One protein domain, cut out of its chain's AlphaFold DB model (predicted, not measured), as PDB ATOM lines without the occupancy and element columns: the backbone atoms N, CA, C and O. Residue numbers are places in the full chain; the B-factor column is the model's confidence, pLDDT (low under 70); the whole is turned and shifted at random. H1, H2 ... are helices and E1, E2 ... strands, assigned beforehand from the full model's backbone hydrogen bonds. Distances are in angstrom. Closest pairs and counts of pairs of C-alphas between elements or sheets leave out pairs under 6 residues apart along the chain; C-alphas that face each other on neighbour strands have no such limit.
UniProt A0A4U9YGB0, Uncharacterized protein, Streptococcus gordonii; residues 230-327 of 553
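What this domain is: This is residues 230 to 327 of the 553 residues of an uncharacterized protein of Streptococcus gordonii (UniProt A0A4U9YGB0). A twisted sheet of four antiparallel strands, E1 to E4, has one long helix, H2, packed over one face and running along its strands, while the short helix H1 packs on residues 245 to 250 of H2. After E4 a long stretch with no named element, residues 307 to 327, loops away from the end of that strand and comes back to its start, where residues 324 to 325 pair with residues 300 to 301. The printed part has 98 residues, with two named helices and four named strands in the order H1 H2 E1 E2 E3 E4; the sheet's order is E1 - E2 - E3 - E4, and the class is mixed, helices and strands. The whole is compact, with a radius of gyration of the C-alphas of 13.8 A, and spans 36 by 30 by 24 A.

How they stand to each other: The sheet is a meander, each strand the antiparallel neighbour of the one before: E1, residues 262 to 272, E2, residues 275 to 285, E3, residues 290 to 297, and E4, residues 300 to 306. E1 and E2 form a hairpin at 163 degrees, with N 268 and O 280 2.8 A apart, within hydrogen-bond range. E2 and E3 form a hairpin at 163 degrees, with N 283 and O 292 at 2.8 A. E3 and E4 form a hairpin at 159 degrees, with N 293 and O 304 at 2.8 A. E1 and E4 are the edge strands and are apart. H2, residues 243 to 257, is on the sheet at a height over the sheet of 9.1 A, in two layers, helix on one face of a sheet. It lies over E1 and E2, along the strands, at 26 degrees to E2 on the local plane. The closest C-alphas of H2 and E1 are those of Ser 255 and Val 262, 6.0 A apart. H1, residues 230 to 235, is not on the sheet. It touches H2, at residues 245 to 250 of H2 alone, opposite ways at a steep tilt of 57 degrees; their closest C-alphas, of Ile 233 and Lys 246, are 5.7 A apart. In H1 and H2 every O i to N i+4 pair is within hydrogen-bond range.

Where its parts are: E1 measures 30.5 A from C-alpha 262 at (187.350, 202.601, 132.387) to C-alpha 272, E2 31.6 A, E3 23.0 A, and E4 20.1 A, ending with C-alpha 306 at (179.636, 204.919, 120.220). H2 is 20.9 A long and H1 8.5 A, beginning with C-alpha 230 at (205.289, 212.246, 129.821).

The domain as a whole: The two C-alphas farthest apart, those of Leu 232 and Ala 311, lie 40.7 A from each other. The printed part has no cut. The link from H1 to H2 is short, and the other links between named elements are tight. The mean pLDDT of the printed part is 72.5, and residues 230 to 232, 235 to 237, 272 to 275 and 305 to 322 are under 70.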
ATOM      1  N   SER A 230     206.626 212.423 130.407       62.84
ATOM      2  CA  SER A 230     205.289 212.246 129.821       62.84
ATOM      3  C   SER A 230     205.156 212.945 128.470       62.84
ATOM      4  O   SER A 230     204.623 212.374 127.523       62.84
ATOM      5  N   GLU A 231     205.653 214.172 128.375       67.94
ATOM      6  CA  GLU A 231     205.600 214.984 127.163       67.94
ATOM      7  C   GLU A 231     206.538 214.439 126.088       67.94
ATOM      8  O   GLU A 231     206.173 214.398 124.919       67.94
ATOM      9  N   LEU A 232     207.686 213.894 126.487       68.44
ATOM     10  CA  LEU A 232     208.624 213.184 125.621       68.44
ATOM     11  C   LEU A 232     208.012 211.891 125.050       68.44
ATOM     12  O   LEU A 232     208.144 211.608 123.861       68.44
ATOM     13  N   ILE A 233     207.267 211.126 125.856       71.44
ATOM     14  CA  ILE A 233     206.557 209.919 125.394       71.44
ATOM     15  C   ILE A 233     205.391 210.267 124.450       71.44
ATOM     16  O   ILE A 233     205.171 209.567 123.459       71.44
ATOM     17  N   LEU A 234     204.623 211.321 124.748       74.31
ATOM     18  CA  LEU A 234     203.480 211.737 123.924       74.31
ATOM     19  C   LEU A 234     203.917 212.386 122.604       74.31
ATOM     20  O   LEU A 234     203.300 212.125 121.567       74.31
ATOM     21  N   SER A 235     204.999 213.164 122.628       67.00
ATOM     22  CA  SER A 235     205.567 213.822 121.448       67.00
ATOM     23  C   SER A 235     206.312 212.868 120.518       67.00
ATOM     24  O   SER A 235     206.377 213.139 119.322       67.00
ATOM     25  N   ALA A 236     206.813 211.734 121.025       66.38
ATOM     26  CA  ALA A 236     207.560 210.769 120.226       66.38
ATOM     27  C   ALA A 236     206.771 210.281 118.989       66.38
ATOM     28  O   ALA A 236     205.556 210.045 119.076       66.38
ATOM     29  N   PRO A 237     207.447 210.045 117.849       65.00
ATOM     30  CA  PRO A 237     206.799 209.545 116.646       65.00
ATOM     31  C   PRO A 237     206.251 208.134 116.886       65.00
ATOM     32  O   PRO A 237     206.761 207.381 117.723       65.00
ATOM     33  N   LEU A 238     205.199 207.759 116.153       74.69
ATOM     34  CA  LEU A 238     204.650 206.404 116.213       74.69
ATOM     35  C   LEU A 238     205.675 205.410 115.658       74.69
ATOM     36  O   LEU A 238     205.796 205.238 114.451       74.69
ATOM     37  N   LYS A 239     206.405 204.738 116.552       72.25
ATOM     38  CA  LYS A 239     207.347 203.678 116.186       72.25
ATOM     39  C   LYS A 239     206.945 202.331 116.788       72.25
ATOM     40  O   LYS A 239     206.400 202.294 117.894       72.25
ATOM     41  N   PRO A 240     207.214 201.206 116.099       72.69
ATOM     42  CA  PRO A 240     206.810 199.878 116.567       72.69
ATOM     43  C   PRO A 240     207.338 199.490 117.959       72.69
ATOM     44  O   PRO A 240     206.663 198.755 118.682       72.69
ATOM     45  N   ASP A 241     208.519 199.977 118.326       71.88
ATOM     46  CA  ASP A 241     209.241 199.704 119.571       71.88
ATOM     47  C   ASP A 241     208.792 200.598 120.742       71.88
ATOM     48  O   ASP A 241     208.688 200.118 121.871       71.88
ATOM     49  N   THR A 242     208.445 201.862 120.487       73.88
ATOM     50  CA  THR A 242     208.036 202.827 121.528       73.88
ATOM     51  C   THR A 242     206.522 202.958 121.700       73.88
ATOM     52  O   THR A 242     206.051 203.380 122.762       73.88
ATOM     53  N   VAL A 243     205.724 202.534 120.711       79.25
ATOM     54  CA  VAL A 243     204.254 202.661 120.730       79.25
ATOM     55  C   VAL A 243     203.613 202.043 121.972       79.25
ATOM     56  O   VAL A 243     202.615 202.557 122.465       79.25
ATOM     57  N   GLY A 244     204.172 200.951 122.507       80.06
ATOM     58  CA  GLY A 244     203.632 200.302 123.703       80.06
ATOM     59  C   GLY A 244     203.632 201.236 124.914       80.06
ATOM     60  O   GLY A 244     202.616 201.353 125.594       80.06
ATOM     61  N   ALA A 245     204.739 201.949 125.135       81.06
ATOM     62  CA  ALA A 245     204.855 202.930 126.209       81.06
ATOM     63  C   ALA A 245     203.918 204.124 125.980       81.06
ATOM     64  O   ALA A 245     203.225 204.543 126.906       81.06
ATOM     65  N   LYS A 246     203.821 204.608 124.734       84.69
ATOM     66  CA  LYS A 246     202.917 205.704 124.359       84.69
ATOM     67  C   LYS A 246     201.449 205.352 124.611       84.69
ATOM     68  O   LYS A 246     200.740 206.111 125.265       84.69
ATOM     69  N   VAL A 247     201.001 204.173 124.175       84.50
ATOM     70  CA  VAL A 247     199.632 203.685 124.421       84.50
ATOM     71  C   VAL A 247     199.357 203.550 125.917       84.50
ATOM     72  O   VAL A 247     198.318 204.013 126.379       84.50
ATOM     73  N   LEU A 248     200.282 202.973 126.690       84.25
ATOM     74  CA  LEU A 248     200.129 202.853 128.145       84.25
ATOM     75  C   LEU A 248     200.032 204.220 128.831       84.25
ATOM     76  O   LEU A 248     199.211 204.390 129.733       84.25
ATOM     77  N   GLN A 249     200.817 205.203 128.383       85.12
ATOM     78  CA  GLN A 249     200.762 206.566 128.904       85.12
ATOM     79  C   GLN A 249     199.401 207.214 128.627       85.12
ATOM     80  O   GLN A 249     198.777 207.750 129.542       85.12
ATOM     81  N   VAL A 250     198.895 207.112 127.394       86.00
ATOM     82  CA  VAL A 250     197.569 207.644 127.040       86.00
ATOM     83  C   VAL A 250     196.462 206.931 127.829       86.00
ATOM     84  O   VAL A 250     195.580 207.589 128.380       86.00
ATOM     85  N   GLN A 251     196.526 205.602 127.960       86.81
ATOM     86  CA  GLN A 251     195.585 204.825 128.776       86.81
ATOM     87  C   GLN A 251     195.612 205.254 130.251       86.81
ATOM     88  O   GLN A 251     194.552 205.399 130.857       86.81
ATOM     89  N   SER A 252     196.795 205.522 130.812       85.19
ATOM     90  CA  SER A 252     196.964 206.029 132.179       85.19
ATOM     91  C   SER A 252     196.326 207.411 132.368       85.19
ATOM     92  O   SER A 252     195.564 207.627 133.316       85.19
ATOM     93  N   ILE A 253     196.554 208.340 131.432       84.69
ATOM     94  CA  ILE A 253     195.921 209.669 131.449       84.69
ATOM     95  C   ILE A 253     194.396 209.527 131.385       84.69
ATOM     96  O   ILE A 253     193.691 210.177 132.154       84.69
ATOM     97  N   ILE A 254     193.871 208.637 130.539       83.81
ATOM     98  CA  ILE A 254     192.430 208.366 130.462       83.81
ATOM     99  C   ILE A 254     191.888 207.813 131.777       83.81
ATOM    100  O   ILE A 254     190.927 208.365 132.309       83.81
ATOM    101  N   SER A 255     192.508 206.770 132.330       83.19
ATOM    102  CA  SER A 255     192.070 206.155 133.587       83.19
ATOM    103  C   SER A 255     192.095 207.122 134.768       83.19
ATOM    104  O   SER A 255     191.239 207.022 135.639       83.19
ATOM    105  N   THR A 256     193.052 208.051 134.805       83.50
ATOM    106  CA  THR A 256     193.158 209.051 135.879       83.50
ATOM    107  C   THR A 256     192.257 210.265 135.667       83.50
ATOM    108  O   THR A 256     191.914 210.941 136.634       83.50
ATOM    109  N   SER A 257     191.870 210.559 134.424       82.88
ATOM    110  CA  SER A 257     191.024 211.714 134.091       82.88
ATOM    111  C   SER A 257     189.531 211.398 134.118       82.88
ATOM    112  O   SER A 257     188.733 212.305 134.334       82.88
ATOM    113  N   PHE A 258     189.145 210.137 133.901       80.38
ATOM    114  CA  PHE A 258     187.758 209.694 134.034       80.38
ATOM    115  C   PHE A 258     187.372 209.553 135.512       80.38
ATOM    116  O   PHE A 258     188.071 208.916 136.297       80.38
ATOM    117  N   THR A 259     186.201 210.063 135.894       77.50
ATOM    118  CA  THR A 259     185.688 209.983 137.274       77.50
ATOM    119  C   THR A 259     185.274 208.555 137.669       77.50
ATOM    120  O   THR A 259     185.054 208.254 138.850       77.50
ATOM    121  N   LYS A 260     185.091 207.661 136.690       83.25
ATOM    122  CA  LYS A 260     184.648 206.271 136.877       83.25
ATOM    123  C   LYS A 260     185.561 205.311 136.140       83.25
ATOM    124  O   LYS A 260     186.045 205.642 135.068       83.25
ATOM    125  N   ASP A 261     185.689 204.099 136.674       80.50
ATOM    126  CA  ASP A 261     186.540 203.061 136.095       80.50
ATOM    127  C   ASP A 261     186.247 202.834 134.604       80.50
ATOM    128  O   ASP A 261     185.105 202.581 134.187       80.50
ATOM    129  N   VAL A 262     187.319 202.892 133.818       83.12
ATOM    130  CA  VAL A 262     187.350 202.601 132.387       83.12
ATOM    131  C   VAL A 262     188.243 201.385 132.169       83.12
ATOM    132  O   VAL A 262     189.333 201.293 132.729       83.12
ATOM    133  N   SER A 263     187.776 200.441 131.358       82.94
ATOM    134  CA  SER A 263     188.534 199.252 130.961       82.94
ATOM    135  C   SER A 263     188.911 199.315 129.486       82.94
ATOM    136  O   SER A 263     188.047 199.623 128.665       82.94
ATOM    137  N   PHE A 264     190.146 198.946 129.150       83.00
ATOM    138  CA  PHE A 264     190.633 198.815 127.773       83.00
ATOM    139  C   PHE A 264     190.655 197.341 127.358       83.00
ATOM    140  O   PHE A 264     190.930 196.481 128.198       83.00
ATOM    141  N   PHE A 265     190.335 197.023 126.103       72.62
ATOM    142  CA  PHE A 265     190.165 195.614 125.703       72.62
ATOM    143  C   PHE A 265     190.626 195.250 124.292       72.62
ATOM    144  O   PHE A 265     190.805 194.065 124.021       72.62
ATOM    145  N   GLU A 266     190.867 196.217 123.416       74.69
ATOM    146  CA  GLU A 266     191.335 195.946 122.060       74.69
ATOM    147  C   GLU A 266     192.289 197.056 121.636       74.69
ATOM    148  O   GLU A 266     192.052 198.228 121.928       74.69
ATOM    149  N   THR A 267     193.414 196.675 121.036       80.94
ATOM    150  CA  THR A 267     194.398 197.602 120.480       80.94
ATOM    151  C   THR A 267     194.822 197.068 119.127       80.94
ATOM    152  O   THR A 267     195.444 196.006 119.047       80.94
ATOM    153  N   THR A 268     194.477 197.792 118.074       80.31
ATOM    154  CA  THR A 268     194.849 197.484 116.699       80.31
ATOM    155  C   THR A 268     195.971 198.413 116.278       80.31
ATOM    156  O   THR A 268     195.966 199.609 116.550       80.31
ATOM    157  N   LYS A 269     196.981 197.837 115.636       84.19
ATOM    158  CA  LYS A 269     198.079 198.581 115.030       84.19
ATOM    159  C   LYS A 269     197.971 198.372 113.541       84.19
ATOM    160  O   LYS A 269     197.956 197.217 113.106       84.19
ATOM    161  N   ARG A 270     197.919 199.451 112.772       79.19
ATOM    162  CA  ARG A 270     198.055 199.331 111.328       79.19
ATOM    163  C   ARG A 270     199.500 199.560 110.933       79.19
ATOM    164  O   ARG A 270     200.115 200.570 111.275       79.19
ATOM    165  N   MET A 271     200.021 198.558 110.242       74.81
ATOM    166  CA  MET A 271     201.386 198.491 109.760       74.81
ATOM    167  C   MET A 271     201.332 198.376 108.244       74.81
ATOM    168  O   MET A 271     200.591 197.539 107.730       74.81
ATOM    169  N   GLU A 272     202.140 199.156 107.544       65.44
ATOM    170  CA  GLU A 272     202.447 198.912 106.136       65.44
ATOM    171  C   GLU A 272     203.948 199.085 105.926       65.44
ATOM    172  O   GLU A 272     204.553 199.967 106.531       65.44
ATOM    173  N   ASP A 273     204.555 198.196 105.135       62.84
ATOM    174  CA  ASP A 273     205.980 198.243 104.785       62.84
ATOM    175  C   ASP A 273     206.912 198.415 106.003       62.84
ATOM    176  O   ASP A 273     207.908 199.131 105.972       62.84
ATOM    177  N   GLY A 274     206.561 197.769 107.122       63.28
ATOM    178  CA  GLY A 274     207.326 197.819 108.374       63.28
ATOM    179  C   GLY A 274     207.149 199.097 109.203       63.28
ATOM    180  O   GLY A 274     207.667 199.164 110.317       63.28
ATOM    181  N   SER A 275     206.370 200.069 108.723       65.12
ATOM    182  CA  SER A 275     206.108 201.341 109.400       65.12
ATOM    183  C   SER A 275     204.753 201.334 110.112       65.12
ATOM    184  O   SER A 275     203.730 200.946 109.543       65.12
ATOM    185  N   LEU A 276     204.745 201.763 111.377       72.94
ATOM    186  CA  LEU A 276     203.524 201.958 112.161       72.94
ATOM    187  C   LEU A 276     202.943 203.333 111.849       72.94
ATOM    188  O   LEU A 276     203.619 204.334 112.065       72.94
ATOM    189  N   TYR A 277     201.689 203.389 111.406       72.06
ATOM    190  CA  TYR A 277     201.077 204.659 111.004       72.06
ATOM    191  C   TYR A 277     199.800 205.016 111.778       72.06
ATOM    192  O   TYR A 277     199.481 206.193 111.916       72.06
ATOM    193  N   GLU A 278     199.092 204.025 112.320       80.38
ATOM    194  CA  GLU A 278     197.843 204.226 113.059       80.38
ATOM    195  C   GLU A 278     197.750 203.217 114.199       80.38
ATOM    196  O   GLU A 278     198.104 202.038 114.058       80.38
ATOM    197  N   VAL A 279     197.277 203.693 115.346       83.31
ATOM    198  CA  VAL A 279     197.004 202.854 116.510       83.31
ATOM    199  C   VAL A 279     195.621 203.183 117.020       83.31
ATOM    200  O   VAL A 279     195.404 204.296 117.497       83.31
ATOM    201  N   ASP A 280     194.734 202.196 117.005       82.75
ATOM    202  CA  ASP A 280     193.435 202.319 117.648       82.75
ATOM    203  C   ASP A 280     193.412 201.512 118.927       82.75
ATOM    204  O   ASP A 280     193.956 200.408 119.007       82.75
ATOM    205  N   PHE A 281     192.736 202.035 119.937       82.56
ATOM    206  CA  PHE A 281     192.383 201.243 121.098       82.56
ATOM    207  C   PHE A 281     191.017 201.614 121.646       82.56
ATOM    208  O   PHE A 281     190.566 202.755 121.574       82.56
ATOM    209  N   PHE A 282     190.360 200.610 122.216       81.94
ATOM    210  CA  PHE A 282     188.985 200.709 122.673       81.94
ATOM    211  C   PHE A 282     188.921 200.751 124.188       81.94
ATOM    212  O   PHE A 282     189.572 199.973 124.892       81.94
ATOM    213  N   ALA A 283     188.075 201.644 124.672       81.69
ATOM    214  CA  ALA A 283     187.816 201.879 126.068       81.69
ATOM    215  C   ALA A 283     186.319 201.735 126.342       81.69
ATOM    216  O   ALA A 283     185.460 202.151 125.565       81.69
ATOM    217  N   LYS A 284     186.000 201.111 127.470       82.44
ATOM    218  CA  LYS A 284     184.632 200.862 127.910       82.44
ATOM    219  C   LYS A 284     184.438 201.392 129.314       82.44
ATOM    220  O   LYS A 284     185.147 200.985 130.233       82.44
ATOM    221  N   SER A 285     183.412 202.217 129.488       80.50
ATOM    222  CA  SER A 285     182.889 202.558 130.806       80.50
ATOM    223  C   SER A 285     181.591 201.801 131.057       80.50
ATOM    224  O   SER A 285     180.569 202.039 130.410       80.50
ATOM    225  N   ASN A 286     181.611 200.891 132.034       77.50
ATOM    226  CA  ASN A 286     180.403 200.179 132.461       77.50
ATOM    227  C   ASN A 286     179.416 201.107 133.185       77.50
ATOM    228  O   ASN A 286     178.217 200.859 133.153       77.50
ATOM    229  N   PHE A 287     179.911 202.162 133.843       78.88
ATOM    230  CA  PHE A 287     179.066 203.106 134.574       78.88
ATOM    231  C   PHE A 287     178.229 203.954 133.620       78.88
ATOM    232  O   PHE A 287     177.013 204.046 133.775       78.88
ATOM    233  N   TYR A 288     178.880 204.539 132.617       73.94
ATOM    234  CA  TYR A 288     178.204 205.362 131.622       73.94
ATOM    235  C   TYR A 288     177.503 204.545 130.546       73.94
ATOM    236  O   TYR A 288     176.781 205.126 129.746       73.94
ATOM    237  N   SER A 289     177.714 203.221 130.527       70.81
ATOM    238  CA  SER A 289     177.368 202.375 129.388       70.81
ATOM    239  C   SER A 289     177.846 203.068 128.114       70.81
ATOM    240  O   SER A 289     177.050 203.554 127.322       70.81
ATOM    241  N   ALA A 290     179.162 203.174 127.956       72.06
ATOM    242  CA  ALA A 290     179.779 203.822 126.806       72.06
ATOM    243  C   ALA A 290     180.966 202.995 126.315       72.06
ATOM    244  O   ALA A 290     181.728 202.459 127.129       72.06
ATOM    245  N   ILE A 291     181.107 202.905 124.995       74.88
ATOM    246  CA  ILE A 291     182.307 202.401 124.332       74.88
ATOM    247  C   ILE A 291     182.847 203.550 123.490       74.88
ATOM    248  O   ILE A 291     182.095 204.237 122.803       74.88
ATOM    249  N   PHE A 292     184.145 203.784 123.571       76.75
ATOM    250  CA  PHE A 292     184.816 204.780 122.758       76.75
ATOM    251  C   PHE A 292     186.125 204.212 122.229       76.75
ATOM    252  O   PHE A 292     186.746 203.365 122.874       76.75
ATOM    253  N   SER A 293     186.512 204.647 121.039       79.56
ATOM    254  CA  SER A 293     187.789 204.331 120.420       79.56
ATOM    255  C   SER A 293     188.655 205.577 120.375       79.56
ATOM    256  O   SER A 293     188.172 206.695 120.192       79.56
ATOM    257  N   ILE A 294     189.946 205.374 120.593       84.44
ATOM    258  CA  ILE A 294     190.964 206.404 120.482       84.44
ATOM    259  C   ILE A 294     191.870 205.989 119.342       84.44
ATOM    260  O   ILE A 294     192.428 204.893 119.390       84.44
ATOM    261  N   THR A 295     192.028 206.876 118.371       85.19
ATOM    262  CA  THR A 295     192.901 206.684 117.215       85.19
ATOM    263  C   THR A 295     194.068 207.652 117.328       85.19
ATOM    264  O   THR A 295     193.857 208.855 117.480       85.19
ATOM    265  N   LEU A 296     195.295 207.134 117.294       86.56
ATOM    266  CA  LEU A 296     196.532 207.920 117.316       86.56
ATOM    267  C   LEU A 296     197.159 207.931 115.923       86.56
ATOM    268  O   LEU A 296     197.418 206.858 115.374       86.56
ATOM    269  N   ILE A 297     197.462 209.123 115.398       79.06
ATOM    270  CA  ILE A 297     198.138 209.317 114.105       79.06
ATOM    271  C   ILE A 297     199.148 210.457 114.229       79.06
ATOM    272  O   ILE A 297     198.784 211.609 114.453       79.06
ATOM    273  N   GLY A 298     200.436 210.139 114.091       76.12
ATOM    274  CA  GLY A 298     201.522 211.105 114.286       76.12
ATOM    275  C   GLY A 298     201.478 211.753 115.670       76.12
ATOM    276  O   GLY A 298     201.564 211.063 116.693       76.12
ATOM    277  N   ARG A 299     201.328 213.081 115.678       77.56
ATOM    278  CA  ARG A 299     201.120 213.913 116.873       77.56
ATOM    279  C   ARG A 299     199.662 214.210 117.188       77.56
ATOM    280  O   ARG A 299     199.392 214.942 118.124       77.56
ATOM    281  N   HIS A 300     198.723 213.637 116.454       82.62
ATOM    282  CA  HIS A 300     197.306 213.891 116.645       82.62
ATOM    283  C   HIS A 300     196.600 212.669 117.225       82.62
ATOM    284  O   HIS A 300     197.023 211.520 117.051       82.62
ATOM    285  N   PHE A 301     195.501 212.918 117.927       85.75
ATOM    286  CA  PHE A 301     194.564 211.884 118.326       85.75
ATOM    287  C   PHE A 301     193.129 212.298 118.057       85.75
ATOM    288  O   PHE A 301     192.768 213.474 118.091       85.75
ATOM    289  N   TYR A 302     192.299 211.291 117.849       80.62
ATOM    290  CA  TYR A 302     190.868 211.450 117.706       80.62
ATOM    291  C   TYR A 302     190.144 210.538 118.687       80.62
ATOM    292  O   TYR A 302     190.566 209.404 118.930       80.62
ATOM    293  N   LEU A 303     189.057 211.048 119.262       78.06
ATOM    294  CA  LEU A 303     188.188 210.297 120.154       78.06
ATOM    295  C   LEU A 303     186.855 210.053 119.455       78.06
ATOM    296  O   LEU A 303     186.029 210.956 119.334       78.06
ATOM    297  N   HIS A 304     186.618 208.806 119.079       74.25
ATOM    298  CA  HIS A 304     185.344 208.372 118.538       74.25
ATOM    299  C   HIS A 304     184.497 207.714 119.632       74.25
ATOM    300  O   HIS A 304     184.990 206.921 120.436       74.25
ATOM    301  N   VAL A 305     183.204 208.033 119.687       67.31
ATOM    302  CA  VAL A 305     182.317 207.612 120.776       67.31
ATOM    303  C   VAL A 305     181.080 206.919 120.216       67.31
ATOM    304  O   VAL A 305     180.309 207.512 119.470       67.31
ATOM    305  N   THR A 306     180.815 205.685 120.650       59.03
ATOM    306  CA  THR A 306     179.636 204.919 120.220       59.03
ATOM    307  C   THR A 306     178.768 204.526 121.416       59.03
ATOM    308  O   THR A 306     179.246 204.056 122.453       59.03
ATOM    309  N   ARG A 307     177.445 204.697 121.291       55.09
ATOM    310  CA  ARG A 307     176.499 204.217 122.313       55.09
ATOM    311  C   ARG A 307     176.419 202.684 122.268       55.09
ATOM    312  O   ARG A 307     176.289 202.124 121.186       55.09
ATOM    313  N   PRO A 308     176.399 201.978 123.409       45.16
ATOM    314  CA  PRO A 308     176.507 200.520 123.446       45.16
ATOM    315  C   PRO A 308     175.174 199.788 123.233       45.16
ATOM    316  O   PRO A 308     175.032 198.662 123.701       45.16
ATOM    317  N   ASN A 309     174.170 200.406 122.600       42.34
ATOM    318  CA  ASN A 309     172.841 199.794 122.501       42.34
ATOM    319  C   ASN A 309     172.108 200.062 121.179       42.34
ATOM    320  O   ASN A 309     170.893 200.251 121.157       42.34
ATOM    321  N   LYS A 310     172.843 200.044 120.066       41.62
ATOM    322  CA  LYS A 310     172.265 199.696 118.765       41.62
ATOM    323  C   LYS A 310     172.950 198.425 118.276       41.62
ATOM    324  O   LYS A 310     174.171 198.324 118.337       41.62
ATOM    325  N   ALA A 311     172.146 197.438 117.879       36.97
ATOM    326  CA  ALA A 311     172.614 196.155 117.347       36.97
ATOM    327  C   ALA A 311     173.434 196.329 116.057       36.97
ATOM    328  O   ALA A 311     174.256 195.480 115.724       36.97
ATOM    329  N   ASP A 312     173.267 197.475 115.402       41.62
ATOM    330  CA  ASP A 312     174.046 197.891 114.258       41.62
ATOM    331  C   ASP A 312     175.123 198.872 114.730       41.62
ATOM    332  O   ASP A 312     174.842 200.025 115.056       41.62
ATOM    333  N   LEU A 313     176.383 198.435 114.708       43.19
ATOM    334  CA  LEU A 313     177.583 199.282 114.830       43.19
ATOM    335  C   LEU A 313     177.686 200.364 113.722       43.19
ATOM    336  O   LEU A 313     178.737 200.967 113.562       43.19
ATOM    337  N   LYS A 314     176.630 200.587 112.925       37.06
ATOM    338  CA  LYS A 314     176.608 201.452 111.737       37.06
ATOM    339  C   LYS A 314     176.242 202.910 112.019       37.06
ATOM    340  O   LYS A 314     176.556 203.760 111.194       37.06
ATOM    341  N   ASP A 315     175.627 203.215 113.160       34.66
ATOM    342  CA  ASP A 315     175.287 204.596 113.523       34.66
ATOM    343  C   ASP A 315     176.425 205.217 114.346       34.66
ATOM    344  O   ASP A 315     176.362 205.302 115.578       34.66
ATOM    345  N   TYR A 316     177.493 205.605 113.651       43.28
ATOM    346  CA  TYR A 316     178.628 206.342 114.203       43.28
ATOM    347  C   TYR A 316     178.169 207.737 114.657       43.28
ATOM    348  O   TYR A 316     177.459 208.434 113.936       43.28
ATOM    349  N   TRP A 317     178.527 208.137 115.879       43.94
ATOM    350  CA  TRP A 317     178.376 209.522 116.328       43.94
ATOM    351  C   TRP A 317     179.782 210.102 116.438       43.94
ATOM    352  O   TRP A 317     180.473 209.874 117.433       43.94
ATOM    353  N   ASP A 318     180.185 210.877 115.432       48.16
ATOM    354  CA  ASP A 318     181.384 211.715 115.477       48.16
ATOM    355  C   ASP A 318     181.164 212.873 116.448       48.16
ATOM    356  O   ASP A 318     180.925 214.019 116.081       48.16
ATOM    357  N   LEU A 319     181.191 212.570 117.744       46.06
ATOM    358  CA  LEU A 319     181.038 213.581 118.784       46.06
ATOM    359  C   LEU A 319     182.180 214.602 118.782       46.06
ATOM    360  O   LEU A 319     181.996 215.689 119.326       46.06
ATOM    361  N   PHE A 320     183.326 214.279 118.173       53.47
ATOM    362  CA  PHE A 320     184.523 215.111 118.237       53.47
ATOM    363  C   PHE A 320     185.294 215.201 116.915       53.47
ATOM    364  O   PHE A 320     186.508 215.325 116.988       53.47
ATOM    365  N   GLY A 321     184.587 215.194 115.765       53.97
ATOM    366  CA  GLY A 321     185.000 215.102 114.334       53.97
ATOM    367  C   GLY A 321     186.322 215.718 113.828       53.97
ATOM    368  O   GLY A 321     186.730 215.417 112.716       53.97
ATOM    369  N   TYR A 322     187.028 216.527 114.616       68.56
ATOM    370  CA  TYR A 322     188.315 217.116 114.249       68.56
ATOM    371  C   TYR A 322     189.408 216.656 115.228       68.56
ATOM    372  O   TYR A 322     189.220 216.813 116.437       68.56
ATOM    373  N   PRO A 323     190.528 216.077 114.760       77.62
ATOM    374  CA  PRO A 323     191.567 215.548 115.641       77.62
ATOM    375  C   PRO A 323     192.248 216.659 116.459       77.62
ATOM    376  O   PRO A 323     192.326 217.816 116.044       77.62
ATOM    377  N   TYR A 324     192.763 216.290 117.629       81.31
ATOM    378  CA  TYR A 324     193.467 217.178 118.554       81.31
ATOM    379  C   TYR A 324     194.951 216.839 118.585       81.31
ATOM    380  O   TYR A 324     195.318 215.669 118.487       81.31
ATOM    381  N   GLU A 325     195.805 217.836 118.801       83.31
ATOM    382  CA  GLU A 325     197.210 217.580 119.116       83.31
ATOM    383  C   GLU A 325     197.314 216.763 120.417       83.31
ATOM    384  O   GLU A 325     196.634 217.044 121.413       83.31
ATOM    385  N   LEU A 326     198.156 215.734 120.409       84.19
ATOM    386  CA  LEU A 326     198.358 214.777 121.485       84.19
ATOM    387  C   LEU A 326     199.229 215.373 122.589       84.19
ATOM    388  O   LEU A 326     200.403 215.048 122.750       84.19
ATOM    389  N   THR A 327     198.596 216.207 123.404       84.00
ATOM    390  CA  THR A 327     199.148 216.725 124.654       84.00
ATOM    391  C   THR A 327     198.351 216.187 125.835       84.00
ATOM    392  O   THR A 327     197.181 215.805 125.707       84.00
TER     393      THR A 327